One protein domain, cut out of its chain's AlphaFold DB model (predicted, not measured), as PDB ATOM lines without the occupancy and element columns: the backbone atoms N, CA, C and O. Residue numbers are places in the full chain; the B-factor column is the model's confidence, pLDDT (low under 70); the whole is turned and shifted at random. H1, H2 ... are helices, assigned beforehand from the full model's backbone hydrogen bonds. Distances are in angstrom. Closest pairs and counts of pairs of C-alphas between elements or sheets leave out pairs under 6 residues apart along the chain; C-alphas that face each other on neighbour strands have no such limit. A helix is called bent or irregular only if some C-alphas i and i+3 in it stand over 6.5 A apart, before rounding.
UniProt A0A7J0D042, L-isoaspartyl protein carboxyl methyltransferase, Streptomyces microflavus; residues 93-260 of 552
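Overview. This is residues 93 to 260 of the 552 residues of the protein "L-isoaspartyl protein carboxyl methyltransferase" of Streptomyces microflavus (UniProt A0A7J0D042). Four helices, H1, H2, H5 and H6, form a bundle, with H2 nearest the middle of the whole. Against one side of it H3 and H7 lie side by side, H3 packing on H6, while H4 packs on H7 about perpendicular to it and on H2 with residues 175 to 180. The printed part has 168 residues with seven named helices, H1 to H7 in order, and no named strand; the class is all helix. It is compact, with a radius of gyration of the C-alphas of 15.1 A, and spans 44 by 36 by 25 A.

Arrangement. H1, residues 95 to 114, touches H5, residues 197 to 215, at a shallow tilt of 12 degrees, opposite ways; their closest C-alphas, Leu 104 and Ala 202, are 5.9 A apart. H2, residues 124 to 138, touches H6, residues 223 to 238, at a shallow tilt of 25 degrees, opposite ways, closest at the C-alphas of Ala 132 and Ile 231, 5.9 A. H3, residues 143 to 155, touches H7, residues 242 to 257, at 29 degrees, a shallow tilt, closest at the C-alphas of Ala 147 and Arg 253, 4.8 A. H4, residues 165 to 180, has a kink of 34 degrees near residue 173 and is only just irregular, with C-alphas 170 and 173 7.0 A apart. H5 and H6 form a helical hairpin, closest at the C-alphas of Ala 214 and Leu 223, 6.3 A. Each O i to N i+4 pair is within hydrogen-bond range in H1, H2, H3, H5 and H6, against 10 of 12 in H4 and 11 of 12 in H7.

Along the chain. H1 runs 28.9 A from C-alpha 95 at (132.623, 191.532, 224.715), and H5 runs 27.0 A. H7 ends at C-alpha 257 (145.828, 169.442, 203.268).

Size, cuts and confidence. The printed part has no cut; the link H4 to H5 is long. Residues 160 to 162 and 258 to 260 have pLDDT under 70.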
ATOM      1  N   GLY A  93     133.426 187.486 218.793       89.31
ATOM      2  CA  GLY A  93     132.931 186.403 219.645       89.31
ATOM      3  C   GLY A  93     132.408 186.852 221.006       89.31
ATOM      4  O   GLY A  93     132.359 186.043 221.920       89.31
ATOM      5  N   GLY A  94     132.021 188.116 221.151       94.44
ATOM      6  CA  GLY A  94     131.453 188.691 222.369       94.44
ATOM      7  C   GLY A  94     132.371 189.728 223.033       94.44
ATOM      8  O   GLY A  94     133.520 189.895 222.618       94.44
ATOM      9  N   PRO A  95     131.883 190.446 224.063       94.31
ATOM     10  CA  PRO A  95     132.623 191.532 224.715       94.31
ATOM     11  C   PRO A  95     133.970 191.105 225.321       94.31
ATOM     12  O   PRO A  95     134.973 191.794 225.139       94.31
ATOM     13  N   ASP A  96     134.033 189.940 225.974       95.88
ATOM     14  CA  ASP A  96     135.276 189.441 226.585       95.88
ATOM     15  C   ASP A  96     136.328 189.061 225.536       95.88
ATOM     16  O   ASP A  96     137.523 189.329 225.696       95.88
ATOM     17  N   ALA A  97     135.883 188.471 224.426       95.25
ATOM     18  CA  ALA A  97     136.754 188.144 223.306       95.25
ATOM     19  C   ALA A  97     137.219 189.413 222.570       95.25
ATOM     20  O   ALA A  97     138.383 189.509 222.185       95.25
ATOM     21  N   MET A  98     136.356 190.429 222.466       96.75
ATOM     22  CA  MET A  98     136.721 191.746 221.944       96.75
ATOM     23  C   MET A  98     137.766 192.443 222.823       96.75
ATOM     24  O   MET A  98     138.709 193.031 222.302       96.75
ATOM     25  N   LYS A  99     137.667 192.321 224.152       96.06
ATOM     26  CA  LYS A  99     138.687 192.833 225.080       96.06
ATOM     27  C   LYS A  99     140.045 192.159 224.863       96.06
ATOM     28  O   LYS A  99     141.076 192.831 224.876       96.06
ATOM     29  N   ALA A 100     140.057 190.845 224.623       97.31
ATOM     30  CA  ALA A 100     141.276 190.132 224.240       97.31
ATOM     31  C   ALA A 100     141.827 190.637 222.893       97.31
ATOM     32  O   ALA A 100     143.028 190.883 222.780       97.31
ATOM     33  N   ALA A 101     140.948 190.869 221.912       97.69
ATOM     34  CA  ALA A 101     141.315 191.435 220.619       97.69
ATOM     35  C   ALA A 101     141.922 192.839 220.759       97.69
ATOM     36  O   ALA A 101     142.966 193.099 220.176       97.69
ATOM     37  N   HIS A 102     141.357 193.728 221.583       97.38
ATOM     38  CA  HIS A 102     141.933 195.052 221.852       97.38
ATOM     39  C   HIS A 102     143.326 194.982 222.473       97.38
ATOM     40  O   HIS A 102     144.217 195.718 222.049       97.38
ATOM     41  N   GLY A 103     143.527 194.084 223.443       97.31
ATOM     42  CA  GLY A 103     144.840 193.854 224.044       97.31
ATOM     43  C   GLY A 103     145.866 193.388 223.010       97.31
ATOM     44  O   GLY A 103     146.981 193.916 222.958       97.31
ATOM     45  N   LEU A 104     145.470 192.457 222.134       98.50
ATOM     46  CA  LEU A 104     146.303 192.050 221.007       98.50
ATOM     47  C   LEU A 104     146.569 193.219 220.067       98.50
ATOM     48  O   LEU A 104     147.712 193.428 219.676       98.50
ATOM     49  N   PHE A 105     145.539 193.978 219.699       98.00
ATOM     50  CA  PHE A 105     145.673 195.052 218.728       98.00
ATOM     51  C   PHE A 105     146.634 196.114 219.212       98.00
ATOM     52  O   PHE A 105     147.482 196.561 218.447       98.00
ATOM     53  N   HIS A 106     146.575 196.450 220.489       97.31
ATOM     54  CA  HIS A 106     147.529 197.365 221.071       97.31
ATOM     55  C   HIS A 106     148.975 196.853 220.967       97.31
ATOM     56  O   HIS A 106     149.827 197.527 220.379       97.31
ATOM     57  N   SER A 107     149.241 195.631 221.439       97.06
ATOM     58  CA  SER A 107     150.587 195.044 221.374       97.06
ATOM     59  C   SER A 107     151.091 194.894 219.935       97.06
ATOM     60  O   SER A 107     152.250 195.181 219.647       97.06
ATOM     61  N   ASP A 108     150.220 194.466 219.026       97.75
ATOM     62  CA  ASP A 108     150.517 194.286 217.609       97.75
ATOM     63  C   ASP A 108     150.807 195.637 216.936       97.75
ATOM     64  O   ASP A 108     151.724 195.738 216.133       97.75
ATOM     65  N   SER A 109     150.119 196.719 217.321       96.50
ATOM     66  CA  SER A 109     150.354 198.053 216.750       96.50
ATOM     67  C   SER A 109     151.706 198.619 217.173       96.50
ATOM     68  O   SER A 109     152.396 199.199 216.339       96.50
ATOM     69  N   ARG A 110     152.125 198.397 218.426       95.06
ATOM     70  CA  ARG A 110     153.472 198.767 218.896       95.06
ATOM     71  C   ARG A 110     154.560 198.087 218.070       95.06
ATOM     72  O   ARG A 110     155.533 198.726 217.669       95.06
ATOM     73  N   HIS A 111     154.389 196.801 217.791       95.56
ATOM     74  CA  HIS A 111     155.362 196.047 217.013       95.56
ATOM     75  C   HIS A 111     155.313 196.369 215.523       95.56
ATOM     76  O   HIS A 111     156.366 196.492 214.920       95.56
ATOM     77  N   LEU A 112     154.146 196.633 214.939       93.75
ATOM     78  CA  LEU A 112     154.048 197.040 213.535       93.75
ATOM     79  C   LEU A 112     154.722 198.385 213.219       93.75
ATOM     80  O   LEU A 112     155.107 198.587 212.069       93.75
ATOM     81  N   LEU A 113     154.859 199.278 214.207       91.25
ATOM     82  CA  LEU A 113     155.587 200.549 214.063       91.25
ATOM     83  C   LEU A 113     157.096 200.414 214.286       91.25
ATOM     84  O   LEU A 113     157.875 201.177 213.730       91.25
ATOM     85  N   THR A 114     157.513 199.471 215.131       90.12
ATOM     86  CA  THR A 114     158.924 199.326 215.531       90.12
ATOM     87  C   THR A 114     159.652 198.232 214.760       90.12
ATOM     88  O   THR A 114     160.876 198.255 214.668       90.12
ATOM     89  N   TYR A 115     158.915 197.282 214.187       91.88
ATOM     90  CA  TYR A 115     159.465 196.187 213.408       91.88
ATOM     91  C   TYR A 115     159.798 196.638 211.990       91.88
ATOM     92  O   TYR A 115     158.912 197.028 211.223       91.88
ATOM     93  N   GLN A 116     161.072 196.515 211.625       87.75
ATOM     94  CA  GLN A 116     161.560 196.804 210.283       87.75
ATOM     95  C   GLN A 116     161.936 195.506 209.555       87.75
ATOM     96  O   GLN A 116     162.965 194.902 209.862       87.75
ATOM     97  N   PRO A 117     161.123 195.065 208.579       87.88
ATOM     98  CA  PRO A 117     161.490 193.968 207.693       87.88
ATOM     99  C   PRO A 117     162.785 194.286 206.939       87.88
ATOM    100  O   PRO A 117     162.969 195.408 206.468       87.88
ATOM    101  N   GLY A 118     163.655 193.299 206.763       85.94
ATOM    102  CA  GLY A 118     164.934 193.484 206.079       85.94
ATOM    103  C   GLY A 118     165.687 192.166 205.910       85.94
ATOM    104  O   GLY A 118     165.159 191.128 206.281       85.94
ATOM    105  N   PRO A 119     166.916 192.169 205.374       82.81
ATOM    106  CA  PRO A 119     167.670 190.936 205.107       82.81
ATOM    107  C   PRO A 119     167.897 190.044 206.339       82.81
ATOM    108  O   PRO A 119     167.958 188.826 206.212       82.81
ATOM    109  N   GLU A 120     168.002 190.653 207.523       84.81
ATOM    110  CA  GLU A 120     168.234 189.960 208.800       84.81
ATOM    111  C   GLU A 120     166.939 189.682 209.585       84.81
ATOM    112  O   GLU A 120     166.964 188.991 210.601       84.81
ATOM    113  N   HIS A 121     165.792 190.178 209.107       89.94
ATOM    114  CA  HIS A 121     164.492 190.061 209.765       89.94
ATOM    115  C   HIS A 121     163.481 189.354 208.854       89.94
ATOM    116  O   HIS A 121     163.594 189.362 207.632       89.94
ATOM    117  N   LEU A 122     162.451 188.732 209.426       92.69
ATOM    118  CA  LEU A 122     161.358 188.201 208.609       92.69
ATOM    119  C   LEU A 122     160.640 189.316 207.823       92.69
ATOM    120  O   LEU A 122     160.454 190.447 208.275       92.69
ATOM    121  N   GLY A 123     160.181 188.978 206.621       94.12
ATOM    122  CA  GLY A 123     159.265 189.839 205.888       94.12
ATOM    123  C   GLY A 123     157.893 189.910 206.567       94.12
ATOM    124  O   GLY A 123     157.550 189.122 207.459       94.12
ATOM    125  N   ARG A 124     157.060 190.869 206.145       93.69
ATOM    126  CA  ARG A 124     155.707 191.049 206.711       93.69
ATOM    127  C   ARG A 124     154.806 189.835 206.460       93.69
ATOM    128  O   ARG A 124     153.982 189.506 207.307       93.69
ATOM    129  N   LYS A 125     154.972 189.162 205.317       95.00
ATOM    130  CA  LYS A 125     154.186 187.980 204.931       95.00
ATOM    131  C   LYS A 125     154.543 186.781 205.806       95.00
ATOM    132  O   LYS A 125     153.666 186.122 206.357       95.00
ATOM    133  N   GLU A 126     155.837 186.557 205.980       95.75
ATOM    134  CA  GLU A 126     156.416 185.491 206.787       95.75
ATOM    135  C   GLU A 126     156.041 185.664 208.259       95.75
ATOM    136  O   GLU A 126     155.599 184.716 208.909       95.75
ATOM    137  N   THR A 127     156.142 186.898 208.759       96.81
ATOM    138  CA  THR A 127     155.754 187.260 210.126       96.81
ATOM    139  C   THR A 127     154.263 187.017 210.365       96.81
ATOM    140  O   THR A 127     153.902 186.418 211.376       96.81
ATOM    141  N   ALA A 128     153.394 187.393 209.419       97.12
ATOM    142  CA  ALA A 128     151.954 187.172 209.544       97.12
ATOM    143  C   ALA A 128     151.592 185.678 209.630       97.12
ATOM    144  O   ALA A 128     150.796 185.288 210.485       97.12
ATOM    145  N   VAL A 129     152.202 184.827 208.793       97.56
ATOM    146  CA  VAL A 129     152.006 183.365 208.849       97.56
ATOM    147  C   VAL A 129     152.494 182.796 210.182       97.56
ATOM    148  O   VAL A 129     151.793 181.995 210.808       97.56
ATOM    149  N   LEU A 130     153.675 183.221 210.634       98.19
ATOM    150  CA  LEU A 130     154.264 182.763 211.888       98.19
ATOM    151  C   LEU A 130     153.384 183.131 213.092       98.19
ATOM    152  O   LEU A 130     153.027 182.252 213.876       98.19
ATOM    153  N   LEU A 131     152.984 184.399 213.221       98.56
ATOM    154  CA  LEU A 131     152.169 184.889 214.337       98.56
ATOM    155  C   LEU A 131     150.757 184.291 214.341       98.56
ATOM    156  O   LEU A 131     150.259 183.897 215.397       98.56
ATOM    157  N   ALA A 132     150.130 184.141 213.170       98.44
ATOM    158  CA  ALA A 132     148.865 183.418 213.041       98.44
ATOM    159  C   ALA A 132     148.985 181.980 213.573       98.44
ATOM    160  O   ALA A 132     148.143 181.523 214.347       98.44
ATOM    161  N   SER A 133     150.071 181.290 213.215       98.06
ATOM    162  CA  SER A 133     150.338 179.920 213.664       98.06
ATOM    163  C   SER A 133     150.594 179.845 215.168       98.06
ATOM    164  O   SER A 133     150.091 178.944 215.836       98.06
ATOM    165  N   VAL A 134     151.295 180.830 215.734       98.50
ATOM    166  CA  VAL A 134     151.471 180.974 217.186       98.50
ATOM    167  C   VAL A 134     150.126 181.136 217.897       98.50
ATOM    168  O   VAL A 134     149.886 180.454 218.890       98.50
ATOM    169  N   MET A 135     149.223 181.983 217.388       98.69
ATOM    170  CA  MET A 135     147.887 182.148 217.974       98.69
ATOM    171  C   MET A 135     147.086 180.845 217.934       98.69
ATOM    172  O   MET A 135     146.481 180.474 218.938       98.69
ATOM    173  N   MET A 136     147.087 180.131 216.808       98.50
ATOM    174  CA  MET A 136     146.353 178.870 216.692       98.50
ATOM    175  C   MET A 136     146.901 177.786 217.625       98.50
ATOM    176  O   MET A 136     146.121 177.105 218.289       98.50
ATOM    177  N   ARG A 137     148.230 177.671 217.753       97.81
ATOM    178  CA  ARG A 137     148.854 176.765 218.732       97.81
ATOM    179  C   ARG A 137     148.552 177.182 220.169       97.81
ATOM    180  O   ARG A 137     148.244 176.326 220.990       97.81
ATOM    181  N   GLY A 138     148.561 178.484 220.460       95.94
ATOM    182  CA  GLY A 138     148.138 179.022 221.755       95.94
ATOM    183  C   GLY A 138     146.677 178.695 222.080       95.94
ATOM    184  O   GLY A 138     146.338 178.475 223.238       95.94
ATOM    185  N   ALA A 139     145.821 178.599 221.059       94.62
ATOM    186  CA  ALA A 139     144.436 178.149 221.189       94.62
ATOM    187  C   ALA A 139     144.277 176.617 221.298       94.62
ATOM    188  O   ALA A 139     143.159 176.138 221.464       94.62
ATOM    189  N   GLY A 140     145.373 175.854 221.227       87.69
ATOM    190  CA  GLY A 140     145.368 174.395 221.325       87.69
ATOM    191  C   GLY A 140     144.906 173.675 220.060       87.69
ATOM    192  O   GLY A 140     144.594 172.491 220.147       87.69
ATOM    193  N   LEU A 141     144.857 174.365 218.914       88.69
ATOM    194  CA  LEU A 141     144.408 173.770 217.656       88.69
ATOM    195  C   LEU A 141     145.442 172.789 217.107       88.69
ATOM    196  O   LEU A 141     146.629 173.123 216.978       88.69
ATOM    197  N   ASP A 142     144.979 171.602 216.724       88.25
ATOM    198  CA  ASP A 142     145.821 170.634 216.032       88.25
ATOM    199  C   ASP A 142     146.176 171.087 214.602       88.25
ATOM    200  O   ASP A 142     145.802 172.165 214.131       88.25
ATOM    201  N   TRP A 143     146.972 170.274 213.909       85.62
ATOM    202  CA  TRP A 143     147.473 170.613 212.581       85.62
ATOM    203  C   TRP A 143     146.359 170.779 211.533       85.62
ATOM    204  O   TRP A 143     146.422 171.707 210.726       85.62
ATOM    205  N   PHE A 144     145.317 169.945 211.558       78.81
ATOM    206  CA  PHE A 144     144.200 170.024 210.611       78.81
ATOM    207  C   PHE A 144     143.199 171.115 210.993       78.81
ATOM    208  O   PHE A 144     142.660 171.795 210.119       78.81
ATOM    209  N   GLU A 145     143.005 171.367 212.286       81.00
ATOM    210  CA  GLU A 145     142.217 172.504 212.762       81.00
ATOM    211  C   GLU A 145     142.846 173.848 212.370       81.00
ATOM    212  O   GLU A 145     142.126 174.785 212.014       81.00
ATOM    213  N   GLN A 146     144.180 173.941 212.367       93.25
ATOM    214  CA  GLN A 146     144.908 175.096 211.827       93.25
ATOM    215  C   GLN A 146     144.627 175.302 210.335       93.25
ATOM    216  O   GLN A 146     144.436 176.430 209.882       93.25
ATOM    217  N   ALA A 147     144.551 174.223 209.560       84.94
ATOM    218  CA  ALA A 147     144.209 174.308 208.146       84.94
ATOM    219  C   ALA A 147     142.760 174.718 207.890       84.94
ATOM    220  O   ALA A 147     142.509 175.462 206.945       84.94
ATOM    221  N   ASP A 148     141.818 174.316 208.743       87.69
ATOM    222  CA  ASP A 148     140.446 174.825 208.667       87.69
ATOM    223  C   ASP A 148     140.375 176.336 208.948       87.69
ATOM    224  O   ASP A 148     139.633 177.058 208.277       87.69
ATOM    225  N   VAL A 149     141.180 176.849 209.885       95.38
ATOM    226  CA  VAL A 149     141.303 178.300 210.093       95.38
ATOM    227  C   VAL A 149     141.833 178.979 208.829       95.38
ATOM    228  O   VAL A 149     141.249 179.968 208.385       95.38
ATOM    229  N   TRP A 150     142.887 178.443 208.205       95.50
ATOM    230  CA  TRP A 150     143.402 178.976 206.940       95.50
ATOM    231  C   TRP A 150     142.377 178.904 205.805       95.50
ATOM    232  O   TRP A 150     142.249 179.864 205.047       95.50
ATOM    233  N   ALA A 151     141.582 177.835 205.730       86.81
ATOM    234  CA  ALA A 151     140.478 177.718 204.781       86.81
ATOM    235  C   ALA A 151     139.404 178.794 205.016       86.81
ATOM    236  O   ALA A 151     138.916 179.399 204.064       86.81
ATOM    237  N   LYS A 152     139.085 179.110 206.276       91.12
ATOM    238  CA  LYS A 152     138.177 180.213 206.633       91.12
ATOM    239  C   LYS A 152     138.744 181.580 206.253       91.12
ATOM    240  O   LYS A 152     137.995 182.436 205.785       91.12
ATOM    241  N   VAL A 153     140.053 181.789 206.409       92.75
ATOM    242  CA  VAL A 153     140.720 183.010 205.923       92.75
ATOM    243  C   VAL A 153     140.624 183.100 204.398       92.75
ATOM    244  O   VAL A 153     140.239 184.151 203.889       92.75
ATOM    245  N   ALA A 154     140.894 182.003 203.684       89.31
ATOM    246  CA  ALA A 154     140.801 181.933 202.227       89.31
ATOM    247  C   ALA A 154     139.368 182.195 201.727       89.31
ATOM    248  O   ALA A 154     139.171 182.978 200.802       89.31
ATOM    249  N   ALA A 155     138.347 181.641 202.389       85.81
ATOM    250  CA  ALA A 155     136.942 181.886 202.055       85.81
ATOM    251  C   ALA A 155     136.538 183.364 202.227       85.81
ATOM    252  O   ALA A 155     135.769 183.906 201.438       85.81
ATOM    253  N   LEU A 156     137.095 184.053 203.228       85.38
ATOM    254  CA  LEU A 156     136.892 185.491 203.449       85.38
ATOM    255  C   LEU A 156     137.778 186.372 202.544       85.38
ATOM    256  O   LEU A 156     137.644 187.605 202.539       85.38
ATOM    257  N   ARG A 157     138.706 185.767 201.797       84.94
ATOM    258  CA  ARG A 157     139.643 186.406 200.865       84.94
ATOM    259  C   ARG A 157     139.692 185.616 199.550       84.94
ATOM    260  O   ARG A 157     140.760 185.123 199.197       84.94
ATOM    261  N   PRO A 158     138.562 185.500 198.824       77.94
ATOM    262  CA  PRO A 158     138.505 184.721 197.595       77.94
ATOM    263  C   PRO A 158     139.541 185.204 196.583       77.94
ATOM    264  O   PRO A 158     139.822 186.409 196.502       77.94
ATOM    265  N   VAL A 159     140.072 184.241 195.830       76.44
ATOM    266  CA  VAL A 159     141.184 184.406 194.893       76.44
ATOM    267  C   VAL A 159     140.854 185.463 193.849       76.44
ATOM    268  O   VAL A 159     139.939 185.291 193.049       76.44
ATOM    269  N   THR A 160     141.618 186.554 193.854       64.12
ATOM    270  CA  THR A 160     141.552 187.591 192.813       64.12
ATOM    271  C   THR A 160     142.585 187.352 191.708       64.12
ATOM    272  O   THR A 160     142.335 187.668 190.550       64.12
ATOM    273  N   SER A 161     143.736 186.767 192.055       68.94
ATOM    274  CA  SER A 161     144.803 186.366 191.135       68.94
ATOM    275  C   SER A 161     145.408 185.056 191.631       68.94
ATOM    276  O   SER A 161     145.933 184.990 192.746       68.94
ATOM    277  N   ALA A 162     145.263 183.989 190.847       69.31
ATOM    278  CA  ALA A 162     145.780 182.677 191.212       69.31
ATOM    279  C   ALA A 162     147.293 182.621 190.955       69.31
ATOM    280  O   ALA A 162     147.758 182.928 189.856       69.31
ATOM    281  N   LEU A 163     148.063 182.208 191.964       79.50
ATOM    282  CA  LEU A 163     149.450 181.804 191.746       79.50
ATOM    283  C   LEU A 163     149.474 180.537 190.892       79.50
ATOM    284  O   LEU A 163     148.585 179.693 191.003       79.50
ATOM    285  N   SER A 164     150.506 180.387 190.060       82.88
ATOM    286  CA  SER A 164     150.672 179.150 189.304       82.88
ATOM    287  C   SER A 164     150.880 177.965 190.257       82.88
ATOM    288  O   SER A 164     151.554 178.125 191.281       82.88
ATOM    289  N   PRO A 165     150.386 176.767 189.907       79.56
ATOM    290  CA  PRO A 165     150.644 175.540 190.661       79.56
ATOM    291  C   PRO A 165     152.118 175.328 191.015       79.56
ATOM    292  O   PRO A 165     152.466 175.057 192.161       79.56
ATOM    293  N   ALA A 166     153.012 175.578 190.052       80.50
ATOM    294  CA  ALA A 166     154.455 175.493 190.258       80.50
ATOM    295  C   ALA A 166     154.943 176.440 191.366       80.50
ATOM    296  O   ALA A 166     155.742 176.044 192.213       80.50
ATOM    297  N   ARG A 167     154.435 177.680 191.400       84.69
ATOM    298  CA  ARG A 167     154.801 178.655 192.431       84.69
ATOM    299  C   ARG A 167     154.217 178.287 193.794       84.69
ATOM    300  O   ARG A 167     154.869 178.506 194.812       84.69
ATOM    301  N   VAL A 168     153.012 177.723 193.831       84.25
ATOM    302  CA  VAL A 168     152.390 177.225 195.066       84.25
ATOM    303  C   VAL A 168     153.184 176.047 195.633       84.25
ATOM    304  O   VAL A 168     153.550 176.071 196.810       84.25
ATOM    305  N   ALA A 169     153.538 175.070 194.797       82.94
ATOM    306  CA  ALA A 169     154.371 173.935 195.179       82.94
ATOM    307  C   ALA A 169     155.753 174.380 195.690       82.94
ATOM    308  O   ALA A 169     156.231 173.861 196.698       82.94
ATOM    309  N   GLU A 170     156.366 175.385 195.055       90.06
ATOM    310  CA  GLU A 170     157.642 175.966 195.491       90.06
ATOM    311  C   GLU A 170     157.542 176.628 196.876       90.06
ATOM    312  O   GLU A 170     158.422 176.450 197.718       90.06
ATOM    313  N   LEU A 171     156.471 177.385 197.137       89.88
ATOM    314  CA  LEU A 171     156.298 178.139 198.383       89.88
ATOM    315  C   LEU A 171     155.810 177.280 199.560       89.88
ATOM    316  O   LEU A 171     156.064 177.613 200.723       89.88
ATOM    317  N   THR A 172     155.140 176.165 199.277       89.94
ATOM    318  CA  THR A 172     154.495 175.300 200.276       89.94
ATOM    319  C   THR A 172     155.442 174.818 201.391       89.94
ATOM    320  O   THR A 172     155.088 174.966 202.568       89.94
ATOM    321  N   PRO A 173     156.661 174.306 201.112       89.62
ATOM    322  CA  PRO A 173     157.597 173.883 202.158       89.62
ATOM    323  C   PRO A 173     158.023 175.022 203.092       89.62
ATOM    324  O   PRO A 173     158.190 174.805 204.295       89.62
ATOM    325  N   PHE A 174     158.171 176.242 202.566       92.25
ATOM    326  CA  PHE A 174     158.563 177.411 203.356       92.25
ATOM    327  C   PHE A 174     157.435 177.861 204.285       92.25
ATOM    328  O   PHE A 174     157.672 178.092 205.472       92.25
ATOM    329  N   VAL A 175     156.201 177.906 203.779       93.50
ATOM    330  CA  VAL A 175     155.017 178.210 204.594       93.50
ATOM    331  C   VAL A 175     154.822 177.149 205.678       93.50
ATOM    332  O   VAL A 175     154.658 177.500 206.844       93.50
ATOM    333  N   ARG A 176     154.967 175.856 205.351       91.56
ATOM    334  CA  ARG A 176     154.934 174.765 206.342       91.56
ATOM    335  C   ARG A 176     155.993 174.946 207.437       91.56
ATOM    336  O   ARG A 176     155.713 174.717 208.617       91.56
ATOM    337  N   LYS A 177     157.207 175.365 207.064       93.44
ATOM    338  CA  LYS A 177     158.292 175.636 208.017       93.44
ATOM    339  C   LYS A 177     157.932 176.785 208.958       93.44
ATOM    340  O   LYS A 177     158.123 176.647 210.159       93.44
ATOM    341  N   LEU A 178     157.369 177.880 208.446       93.94
ATOM    342  CA  LEU A 178     156.898 178.996 209.277       93.94
ATOM    343  C   LEU A 178     155.771 178.565 210.224       93.94
ATOM    344  O   LEU A 178     155.801 178.886 211.409       93.94
ATOM    345  N   MET A 179     154.816 177.777 209.727       95.38
ATOM    346  CA  MET A 179     153.687 177.282 210.519       95.38
ATOM    347  C   MET A 179     154.098 176.357 211.669       95.38
ATOM    348  O   MET A 179     153.382 176.261 212.662       95.38
ATOM    349  N   SER A 180     155.249 175.691 211.564       92.25
ATOM    350  CA  SER A 180     155.780 174.774 212.583       92.25
ATOM    351  C   SER A 180     156.953 175.342 213.390       92.25
ATOM    352  O   SER A 180     157.407 174.696 214.334       92.25
ATOM    353  N   ALA A 181     157.436 176.543 213.060       93.12
ATOM    354  CA  ALA A 181     158.593 177.136 213.716       93.12
ATOM    355  C   ALA A 181     158.320 177.515 215.181       93.12
ATOM    356  O   ALA A 181     157.244 178.015 215.538       93.12
ATOM    357  N   ASP A 182     159.350 177.340 216.011       93.06
ATOM    358  CA  ASP A 182     159.404 177.873 217.369       93.06
ATOM    359  C   ASP A 182     159.680 179.385 217.325       93.06
ATOM    360  O   ASP A 182     160.817 179.842 217.207       93.06
ATOM    361  N   ALA A 183     158.609 180.174 217.396       93.44
ATOM    362  CA  ALA A 183     158.673 181.629 217.326       93.44
ATOM    363  C   ALA A 183     159.408 182.270 218.520       93.44
ATOM    364  O   ALA A 183     159.985 183.350 218.369       93.44
ATOM    365  N   HIS A 184     159.433 181.612 219.686       92.44
ATOM    366  CA  HIS A 184     160.189 182.101 220.841       92.44
ATOM    367  C   HIS A 184     161.688 181.941 220.603       92.44
ATOM    368  O   HIS A 184     162.441 182.882 220.846       92.44
ATOM    369  N   ALA A 185     162.116 180.811 220.028       92.19
ATOM    370  CA  ALA A 185     163.506 180.623 219.612       92.19
ATOM    371  C   ALA A 185     163.945 181.666 218.566       92.19
ATOM    372  O   ALA A 185     165.047 182.205 218.660       92.19
ATOM    373  N   LEU A 186     163.068 182.020 217.618       92.62
ATOM    374  CA  LEU A 186     163.334 183.067 216.617       92.62
ATOM    375  C   LEU A 186     163.418 184.487 217.204       92.62
ATOM    376  O   LEU A 186     163.905 185.392 216.528       92.62
ATOM    377  N   SER A 187     162.952 184.683 218.439       92.38
ATOM    378  CA  SER A 187     162.971 185.973 219.140       92.38
ATOM    379  C   SER A 187     164.206 186.164 220.034       92.38
ATOM    380  O   SER A 187     164.374 187.228 220.638       92.38
ATOM    381  N   LEU A 188     165.063 185.142 220.152       89.75
ATOM    382  CA  LEU A 188     166.314 185.200 220.913       89.75
ATOM    383  C   LEU A 188     167.345 186.130 220.243       89.75
ATOM    384  O   LEU A 188     167.091 186.726 219.195       89.75
ATOM    385  N   ARG A 189     168.508 186.322 220.883       81.56
ATOM    386  CA  ARG A 189     169.622 187.090 220.295       81.56
ATOM    387  C   ARG A 189     169.999 186.512 218.929       81.56
ATOM    388  O   ARG A 189     170.036 185.294 218.783       81.56
ATOM    389  N   ASP A 190     170.214 187.403 217.964       83.56
ATOM    390  CA  ASP A 190     170.573 187.098 216.570       83.56
ATOM    391  C   ASP A 190     169.491 186.341 215.765       83.56
ATOM    392  O   ASP A 190     169.740 185.873 214.654       83.56
ATOM    393  N   GLY A 191     168.275 186.216 216.312       88.69
ATOM    394  CA  GLY A 191     167.119 185.656 215.614       88.69
ATOM    395  C   GLY A 191     166.379 186.690 214.749       88.69
ATOM    396  O   GLY A 191     166.431 187.887 215.028       88.69
ATOM    397  N   PRO A 192     165.610 186.260 213.733       92.12
ATOM    398  CA  PRO A 192     164.961 187.169 212.780       92.12
ATOM    399  C   PRO A 192     163.727 187.908 213.343       92.12
ATOM    400  O   PRO A 192     163.097 188.708 212.643       92.12
ATOM    401  N   LEU A 193     163.365 187.632 214.602       92.81
ATOM    402  CA  LEU A 193     162.404 188.382 215.418       92.81
ATOM    403  C   LEU A 193     163.052 188.934 216.699       92.81
ATOM    404  O   LEU A 193     162.373 189.129 217.713       92.81
ATOM    405  N   HIS A 194     164.367 189.163 216.692       91.69
ATOM    406  CA  HIS A 194     165.066 189.713 217.845       91.69
ATOM    407  C   HIS A 194     164.388 190.997 218.358       91.69
ATOM    408  O   HIS A 194     164.002 191.863 217.582       91.69
ATOM    409  N   GLY A 195     164.199 191.104 219.676       90.69
ATOM    410  CA  GLY A 195     163.504 192.242 220.300       90.69
ATOM    411  C   GLY A 195     161.970 192.182 220.240       90.69
ATOM    412  O   GLY A 195     161.307 193.001 220.877       90.69
ATOM    413  N   HIS A 196     161.386 191.183 219.566       95.19
ATOM    414  CA  HIS A 196     159.937 191.072 219.341       95.19
ATOM    415  C   HIS A 196     159.268 189.867 220.028       95.19
ATOM    416  O   HIS A 196     158.131 189.523 219.711       95.19
ATOM    417  N   GLY A 197     159.896 189.256 221.041       95.81
ATOM    418  CA  GLY A 197     159.301 188.127 221.783       95.81
ATOM    419  C   GLY A 197     157.985 188.459 222.510       95.81
ATOM    420  O   GLY A 197     157.108 187.603 222.656       95.81
ATOM    421  N   ALA A 198     157.790 189.721 222.911       96.75
ATOM    422  CA  ALA A 198     156.514 190.189 223.457       96.75
ATOM    423  C   ALA A 198     155.376 190.109 222.421       96.75
ATOM    424  O   ALA A 198     154.238 189.815 222.784       96.75
ATOM    425  N   TRP A 199     155.693 190.272 221.132       97.69
ATOM    426  CA  TRP A 199     154.739 190.151 220.032       97.69
ATOM    427  C   TRP A 199     154.222 188.721 219.904       97.69
ATOM    428  O   TRP A 199     153.014 188.487 219.897       97.69
ATOM    429  N   VAL A 200     155.149 187.760 219.888       98.06
ATOM    430  CA  VAL A 200     154.856 186.321 219.864       98.06
ATOM    431  C   VAL A 200     153.990 185.942 221.065       98.06
ATOM    432  O   VAL A 200     152.931 185.332 220.908       98.06
ATOM    433  N   THR A 201     154.386 186.395 222.256       98.31
ATOM    434  CA  THR A 201     153.648 186.157 223.504       98.31
ATOM    435  C   THR A 201     152.225 186.721 223.446       98.31
ATOM    436  O   THR A 201     151.294 186.091 223.946       98.31
ATOM    437  N   ALA A 202     152.020 187.891 222.832       98.50
ATOM    438  CA  ALA A 202     150.696 188.493 222.698       98.50
ATOM    439  C   ALA A 202     149.759 187.645 221.821       98.50
ATOM    440  O   ALA A 202     148.609 187.413 222.206       98.50
ATOM    441  N   PHE A 203     150.246 187.132 220.685       98.75
ATOM    442  CA  PHE A 203     149.475 186.232 219.816       98.75
ATOM    443  C   PHE A 203     149.139 184.915 220.521       98.75
ATOM    444  O   PHE A 203     147.978 184.501 220.532       98.75
ATOM    445  N   GLU A 204     150.126 184.299 221.175       98.44
ATOM    446  CA  GLU A 204     149.956 183.052 221.926       98.44
ATOM    447  C   GLU A 204     148.933 183.216 223.059       98.44
ATOM    448  O   GLU A 204     147.969 182.452 223.166       98.44
ATOM    449  N   ARG A 205     149.086 184.271 223.870       98.56
ATOM    450  CA  ARG A 205     148.180 184.590 224.979       98.56
ATOM    451  C   ARG A 205     146.764 184.871 224.495       98.56
ATOM    452  O   ARG A 205     145.811 184.502 225.185       98.56
ATOM    453  N   THR A 206     146.611 185.526 223.346       98.75
ATOM    454  CA  THR A 206     145.291 185.795 222.764       98.75
ATOM    455  C   THR A 206     144.627 184.495 222.336       98.75
ATOM    456  O   THR A 206     143.503 184.242 222.761       98.75
ATOM    457  N   GLY A 207     145.342 183.618 221.625       98.12
ATOM    458  CA  GLY A 207     144.860 182.276 221.288       98.12
ATOM    459  C   GLY A 207     144.406 181.492 222.520       98.12
ATOM    460  O   GLY A 207     143.267 181.028 222.580       98.12
ATOM    461  N   ALA A 208     145.242 181.451 223.560       98.00
ATOM    462  CA  ALA A 208     144.916 180.781 224.819       98.00
ATOM    463  C   ALA A 208     143.705 181.409 225.532       98.00
ATOM    464  O   ALA A 208     142.927 180.717 226.187       98.00
ATOM    465  N   THR A 209     143.529 182.729 225.424       98.19
ATOM    466  CA  THR A 209     142.369 183.433 225.992       98.19
ATOM    467  C   THR A 209     141.090 183.078 225.251       98.19
ATOM    468  O   THR A 209     140.103 182.738 225.898       98.19
ATOM    469  N   LEU A 210     141.117 183.084 223.918       96.88
ATOM    470  CA  LEU A 210     139.976 182.686 223.096       96.88
ATOM    471  C   LEU A 210     139.591 181.225 223.352       96.88
ATOM    472  O   LEU A 210     138.411 180.935 223.519       96.88
ATOM    473  N   ALA A 211     140.562 180.318 223.478       93.94
ATOM    474  CA  ALA A 211     140.291 178.925 223.830       93.94
ATOM    475  C   ALA A 211     139.630 178.784 225.212       93.94
ATOM    476  O   ALA A 211     138.648 178.056 225.348       93.94
ATOM    477  N   ARG A 212     140.093 179.529 226.227       95.88
ATOM    478  CA  ARG A 212     139.441 179.552 227.551       95.88
ATOM    479  C   ARG A 212     138.013 180.092 227.493       95.88
ATOM    480  O   ARG A 212     137.147 179.573 228.190       95.88
ATOM    481  N   LEU A 213     137.762 181.126 226.690       87.88
ATOM    482  CA  LEU A 213     136.410 181.651 226.486       87.88
ATOM    483  C   LEU A 213     135.521 180.619 225.777       87.88
ATOM    484  O   LEU A 213     134.382 180.424 226.193       87.88
ATOM    485  N   ALA A 214     136.051 179.912 224.774       78.75
ATOM    486  CA  ALA A 214     135.339 178.847 224.066       78.75
ATOM    487  C   ALA A 214     134.924 177.718 225.021       78.75
ATOM    488  O   ALA A 214     133.759 177.338 225.058       78.75
ATOM    489  N   GLN A 215     135.860 177.240 225.844       80.50
ATOM    490  CA  GLN A 215     135.633 176.164 226.817       80.50
ATOM    491  C   GLN A 215     134.583 176.516 227.877       80.50
ATOM    492  O   GLN A 215     133.948 175.628 228.432       80.50
ATOM    493  N   ARG A 216     134.398 177.807 228.167       90.56
ATOM    494  CA  ARG A 216     133.394 178.302 229.120       90.56
ATOM    495  C   ARG A 216     132.058 178.653 228.457       90.56
ATOM    496  O   ARG A 216     131.195 179.208 229.127       90.56
ATOM    497  N   GLY A 217     131.901 178.400 227.154       83.25
ATOM    498  CA  GLY A 217     130.706 178.781 226.397       83.25
ATOM    499  C   GLY A 217     130.509 180.298 226.271       83.25
ATOM    500  O   GLY A 217     129.405 180.751 225.997       83.25
ATOM    501  N   ALA A 218     131.562 181.094 226.479       89.69
ATOM    502  CA  ALA A 218     131.492 182.556 226.486       89.69
ATOM    503  C   ALA A 218     131.679 183.185 225.093       89.69
ATOM    504  O   ALA A 218     131.615 184.406 224.960       89.69
ATOM    505  N   LEU A 219     131.934 182.371 224.061       86.75
ATOM    506  CA  LEU A 219     132.053 182.848 222.686       86.75
ATOM    507  C   LEU A 219     130.713 182.794 221.956       86.75
ATOM    508  O   LEU A 219     130.052 181.762 221.929       86.75
ATOM    509  N   THR A 220     130.363 183.876 221.266       86.06
ATOM    510  CA  THR A 220     129.162 183.941 220.412       86.06
ATOM    511  C   THR A 220     129.374 183.366 219.006       86.06
ATOM    512  O   THR A 220     128.434 183.281 218.217       86.06
ATOM    513  N   ARG A 221     130.611 182.986 218.662       89.06
ATOM    514  CA  ARG A 221     131.003 182.371 217.385       89.06
ATOM    515  C   ARG A 221     132.001 181.242 217.642       89.06
ATOM    516  O   ARG A 221     132.684 181.227 218.662       89.06
ATOM    517  N   GLY A 222     132.136 180.321 216.690       82.69
ATOM    518  CA  GLY A 222     133.130 179.250 216.781       82.69
ATOM    519  C   GLY A 222     134.567 179.785 216.870       82.69
ATOM    520  O   GLY A 222     134.942 180.702 216.134       82.69
ATOM    521  N   LEU A 223     135.389 179.166 217.725       94.94
ATOM    522  CA  LEU A 223     136.784 179.554 217.990       94.94
ATOM    523  C   LEU A 223     137.607 179.738 216.704       94.94
ATOM    524  O   LEU A 223     138.237 180.775 216.510       94.94
ATOM    525  N   ARG A 224     137.541 178.766 215.784       94.06
ATOM    526  CA  ARG A 224     138.265 178.798 214.499       94.06
ATOM    527  C   ARG A 224     137.846 179.978 213.611       94.06
ATOM    528  O   ARG A 224     138.693 180.606 212.981       94.06
ATOM    529  N   ALA A 225     136.559 180.335 213.601       87.12
ATOM    530  CA  ALA A 225     136.054 181.483 212.843       87.12
ATOM    531  C   ALA A 225     136.505 182.824 213.445       87.12
ATOM    532  O   ALA A 225     136.822 183.757 212.706       87.12
ATOM    533  N   ILE A 226     136.573 182.914 214.776       96.94
ATOM    534  CA  ILE A 226     137.087 184.097 215.475       96.94
ATOM    535  C   ILE A 226     138.587 184.264 215.220       96.94
ATOM    536  O   ILE A 226     139.031 185.368 214.910       96.94
ATOM    537  N   ILE A 227     139.375 183.186 215.293       98.38
ATOM    538  CA  ILE A 227     140.814 183.235 214.999       98.38
ATOM    539  C   ILE A 227     141.058 183.634 213.537       98.38
ATOM    540  O   ILE A 227     141.873 184.518 213.284       98.38
ATOM    541  N   ALA A 228     140.307 183.079 212.579       96.06
ATOM    542  CA  ALA A 228     140.393 183.497 211.175       96.06
ATOM    543  C   ALA A 228     140.155 185.011 211.012       96.06
ATOM    544  O   ALA A 228     140.849 185.686 210.251       96.06
ATOM    545  N   HIS A 229     139.218 185.569 211.781       96.62
ATOM    546  CA  HIS A 229     138.952 187.003 211.785       96.62
ATOM    547  C   HIS A 229     140.118 187.824 212.368       96.62
ATOM    548  O   HIS A 229     140.484 188.850 211.794       96.62
ATOM    549  N   HIS A 230     140.767 187.346 213.439       98.50
ATOM    550  CA  HIS A 230     141.984 187.964 213.982       98.50
ATOM    551  C   HIS A 230     143.133 187.967 212.969       98.50
ATOM    552  O   HIS A 230     143.814 188.981 212.833       98.50
ATOM    553  N   ILE A 231     143.330 186.867 212.232       98.31
ATOM    554  CA  ILE A 231     144.374 186.758 211.200       98.31
ATOM    555  C   ILE A 231     144.155 187.805 210.108       98.31
ATOM    556  O   ILE A 231     145.086 188.512 209.728       98.31
ATOM    557  N   ILE A 232     142.914 187.955 209.641       94.81
ATOM    558  CA  ILE A 232     142.551 188.975 208.654       94.81
ATOM    559  C   ILE A 232     142.807 190.385 209.191       94.81
ATOM    560  O   ILE A 232     143.359 191.230 208.483       94.81
ATOM    561  N   PHE A 233     142.418 190.652 210.437       94.88
ATOM    562  CA  PHE A 233     142.651 191.948 211.067       94.88
ATOM    563  C   PHE A 233     144.139 192.260 211.189       94.88
ATOM    564  O   PHE A 233     144.558 193.350 210.808       94.88
ATOM    565  N   HIS A 234     144.942 191.303 211.649       97.25
ATOM    566  CA  HIS A 234     146.391 191.445 211.700       97.25
ATOM    567  C   HIS A 234     146.981 191.703 210.309       97.25
ATOM    568  O   HIS A 234     147.713 192.672 210.133       97.25
ATOM    569  N   ALA A 235     146.607 190.918 209.293       94.44
ATOM    570  CA  ALA A 235     147.121 191.089 207.936       94.44
ATOM    571  C   ALA A 235     146.777 192.469 207.346       94.44
ATOM    572  O   ALA A 235     147.642 193.135 206.774       94.44
ATOM    573  N   ASN A 236     145.541 192.938 207.552       91.06
ATOM    574  CA  ASN A 236     145.134 194.287 207.166       91.06
ATOM    575  C   ASN A 236     145.972 195.352 207.888       91.06
ATOM    576  O   ASN A 236     146.380 196.325 207.270       91.06
ATOM    577  N   ARG A 237     146.255 195.182 209.183       92.94
ATOM    578  CA  ARG A 237     147.052 196.132 209.982       92.94
ATOM    579  C   ARG A 237     148.524 196.134 209.597       92.94
ATOM    580  O   ARG A 237     149.131 197.197 209.513       92.94
ATOM    581  N   ALA A 238     149.059 194.966 209.269       91.75
ATOM    582  CA  ALA A 238     150.401 194.792 208.740       91.75
ATOM    583  C   ALA A 238     150.567 195.351 207.313       91.75
ATOM    584  O   ALA A 238     151.701 195.486 206.848       91.75
ATOM    585  N   GLY A 239     149.470 195.726 206.641       89.19
ATOM    586  CA  GLY A 239     149.476 196.301 205.295       89.19
ATOM    587  C   GLY A 239     149.596 195.266 204.177       89.19
ATOM    588  O   GLY A 239     149.999 195.618 203.072       89.19
ATOM    589  N   LEU A 240     149.278 193.995 204.446       91.62
ATOM    590  CA  LEU A 240     149.288 192.956 203.417       91.62
ATOM    591  C   LEU A 240     148.151 193.199 202.427       91.62
ATOM    592  O   LEU A 240     146.994 193.384 202.820       91.62
ATOM    593  N   LEU A 241     148.480 193.130 201.140       87.50
ATOM    594  CA  LEU A 241     147.497 193.243 200.072       87.50
ATOM    595  C   LEU A 241     146.512 192.076 200.126       87.50
ATOM    596  O   LEU A 241     146.840 190.976 200.570       87.50
ATOM    597  N   ARG A 242     145.294 192.305 199.633       83.94
ATOM    598  CA  ARG A 242     144.245 191.280 199.604       83.94
ATOM    599  C   ARG A 242     144.698 190.014 198.865       83.94
ATOM    600  O   ARG A 242     144.410 188.917 199.333       83.94
ATOM    601  N   ASP A 243     145.448 190.172 197.779       84.44
ATOM    602  CA  ASP A 243     145.971 189.051 196.990       84.44
ATOM    603  C   ASP A 243     147.053 188.272 197.737       84.44
ATOM    604  O   ASP A 243     147.066 187.047 197.679       84.44
ATOM    605  N   ASP A 244     147.885 188.950 198.530       89.19
ATOM    606  CA  ASP A 244     148.847 188.282 199.409       89.19
ATOM    607  C   ASP A 244     148.135 187.488 200.505       89.19
ATOM    608  O   ASP A 244     148.517 186.360 200.799       89.19
ATOM    609  N   GLN A 245     147.071 188.046 201.092       91.56
ATOM    610  CA  GLN A 245     146.254 187.342 202.085       91.56
ATOM    611  C   GLN A 245     145.599 186.094 201.481       91.56
ATOM    612  O   GLN A 245     145.611 185.032 202.105       91.56
ATOM    613  N   SER A 246     145.066 186.209 200.261       87.56
ATOM    614  CA  SER A 246     144.515 185.084 199.500       87.56
ATOM    615  C   SER A 246     145.586 184.029 199.206       87.56
ATOM    616  O   SER A 246     145.394 182.853 199.503       87.56
ATOM    617  N   ALA A 247     146.736 184.428 198.663       89.19
ATOM    618  CA  ALA A 247     147.813 183.510 198.313       89.19
ATOM    619  C   ALA A 247     148.365 182.776 199.544       89.19
ATOM    620  O   ALA A 247     148.443 181.551 199.545       89.19
ATOM    621  N   LEU A 248     148.696 183.503 200.614       92.38
ATOM    622  CA  LEU A 248     149.262 182.922 201.833       92.38
ATOM    623  C   LEU A 248     148.288 181.967 202.523       92.38
ATOM    624  O   LEU A 248     148.706 180.895 202.949       92.38
ATOM    625  N   SER A 249     147.004 182.325 202.623       92.12
ATOM    626  CA  SER A 249     146.004 181.464 203.267       92.12
ATOM    627  C   SER A 249     145.738 180.188 202.469       92.12
ATOM    628  O   SER A 249     145.632 179.116 203.063       92.12
ATOM    629  N   ASN A 250     145.727 180.266 201.135       88.75
ATOM    630  CA  ASN A 250     145.635 179.081 200.284       88.75
ATOM    631  C   ASN A 250     146.885 178.199 200.372       88.75
ATOM    632  O   ASN A 250     146.743 177.004 200.608       88.75
ATOM    633  N   ILE A 251     148.094 178.765 200.280       91.50
ATOM    634  CA  ILE A 251     149.335 177.985 200.424       91.50
ATOM    635  C   ILE A 251     149.410 177.353 201.820       91.50
ATOM    636  O   ILE A 251     149.798 176.199 201.946       91.50
ATOM    637  N   ALA A 252     149.024 178.071 202.878       91.06
ATOM    638  CA  ALA A 252     149.025 177.541 204.242       91.06
ATOM    639  C   ALA A 252     148.002 176.409 204.432       91.06
ATOM    640  O   ALA A 252     148.302 175.414 205.090       91.06
ATOM    641  N   ARG A 253     146.822 176.520 203.810       89.44
ATOM    642  CA  ARG A 253     145.835 175.433 203.744       89.44
ATOM    643  C   ARG A 253     146.416 174.211 203.026       89.44
ATOM    644  O   ARG A 253     146.358 173.111 203.566       89.44
ATOM    645  N   GLU A 254     147.010 174.395 201.849       84.00
ATOM    646  CA  GLU A 254     147.600 173.306 201.052       84.00
ATOM    647  C   GLU A 254     148.842 172.689 201.701       84.00
ATOM    648  O   GLU A 254     149.063 171.480 201.635       84.00
ATOM    649  N   ALA A 255     149.618 173.481 202.439       83.69
ATOM    650  CA  ALA A 255     150.741 173.000 203.234       83.69
ATOM    651  C   ALA A 255     150.326 171.978 204.295       83.69
ATOM    652  O   ALA A 255     151.174 171.207 204.752       83.69
ATOM    653  N   VAL A 256     149.050 171.935 204.667       75.88
ATOM    654  CA  VAL A 256     148.497 170.934 205.577       75.88
ATOM    655  C   VAL A 256     147.698 169.871 204.832       75.88
ATOM    656  O   VAL A 256     147.882 168.688 205.102       75.88
ATOM    657  N   MET A 257     146.832 170.293 203.910       73.19
ATOM    658  CA  MET A 257     145.828 169.442 203.268       73.19
ATOM    659  C   MET A 257     146.312 168.767 201.969       73.19
ATOM    660  O   MET A 257     145.652 167.847 201.502       73.19
ATOM    661  N   GLY A 258     147.443 169.191 201.393       64.56
ATOM    662  CA  GLY A 258     147.892 168.808 200.044       64.56
ATOM    663  C   GLY A 258     147.519 169.847 198.974       64.56
ATOM    664  O   GLY A 258     146.679 170.713 199.220       64.56
ATOM    665  N   THR A 259     148.176 169.801 197.806       48.03
ATOM    666  CA  THR A 259     147.934 170.734 196.689       48.03
ATOM    667  C   THR A 259     146.578 170.488 196.035       48.03
ATOM    668  O   THR A 259     146.173 169.348 195.814       48.03
ATOM    669  N   SER A 260     145.894 171.567 195.653       45.72
ATOM    670  CA  SER A 260     144.639 171.510 194.889       45.72
ATOM    671  C   SER A 260     144.900 171.292 193.383       45.72
ATOM    672  O   SER A 260     144.275 171.931 192.543       45.72
TER     673      SER A 260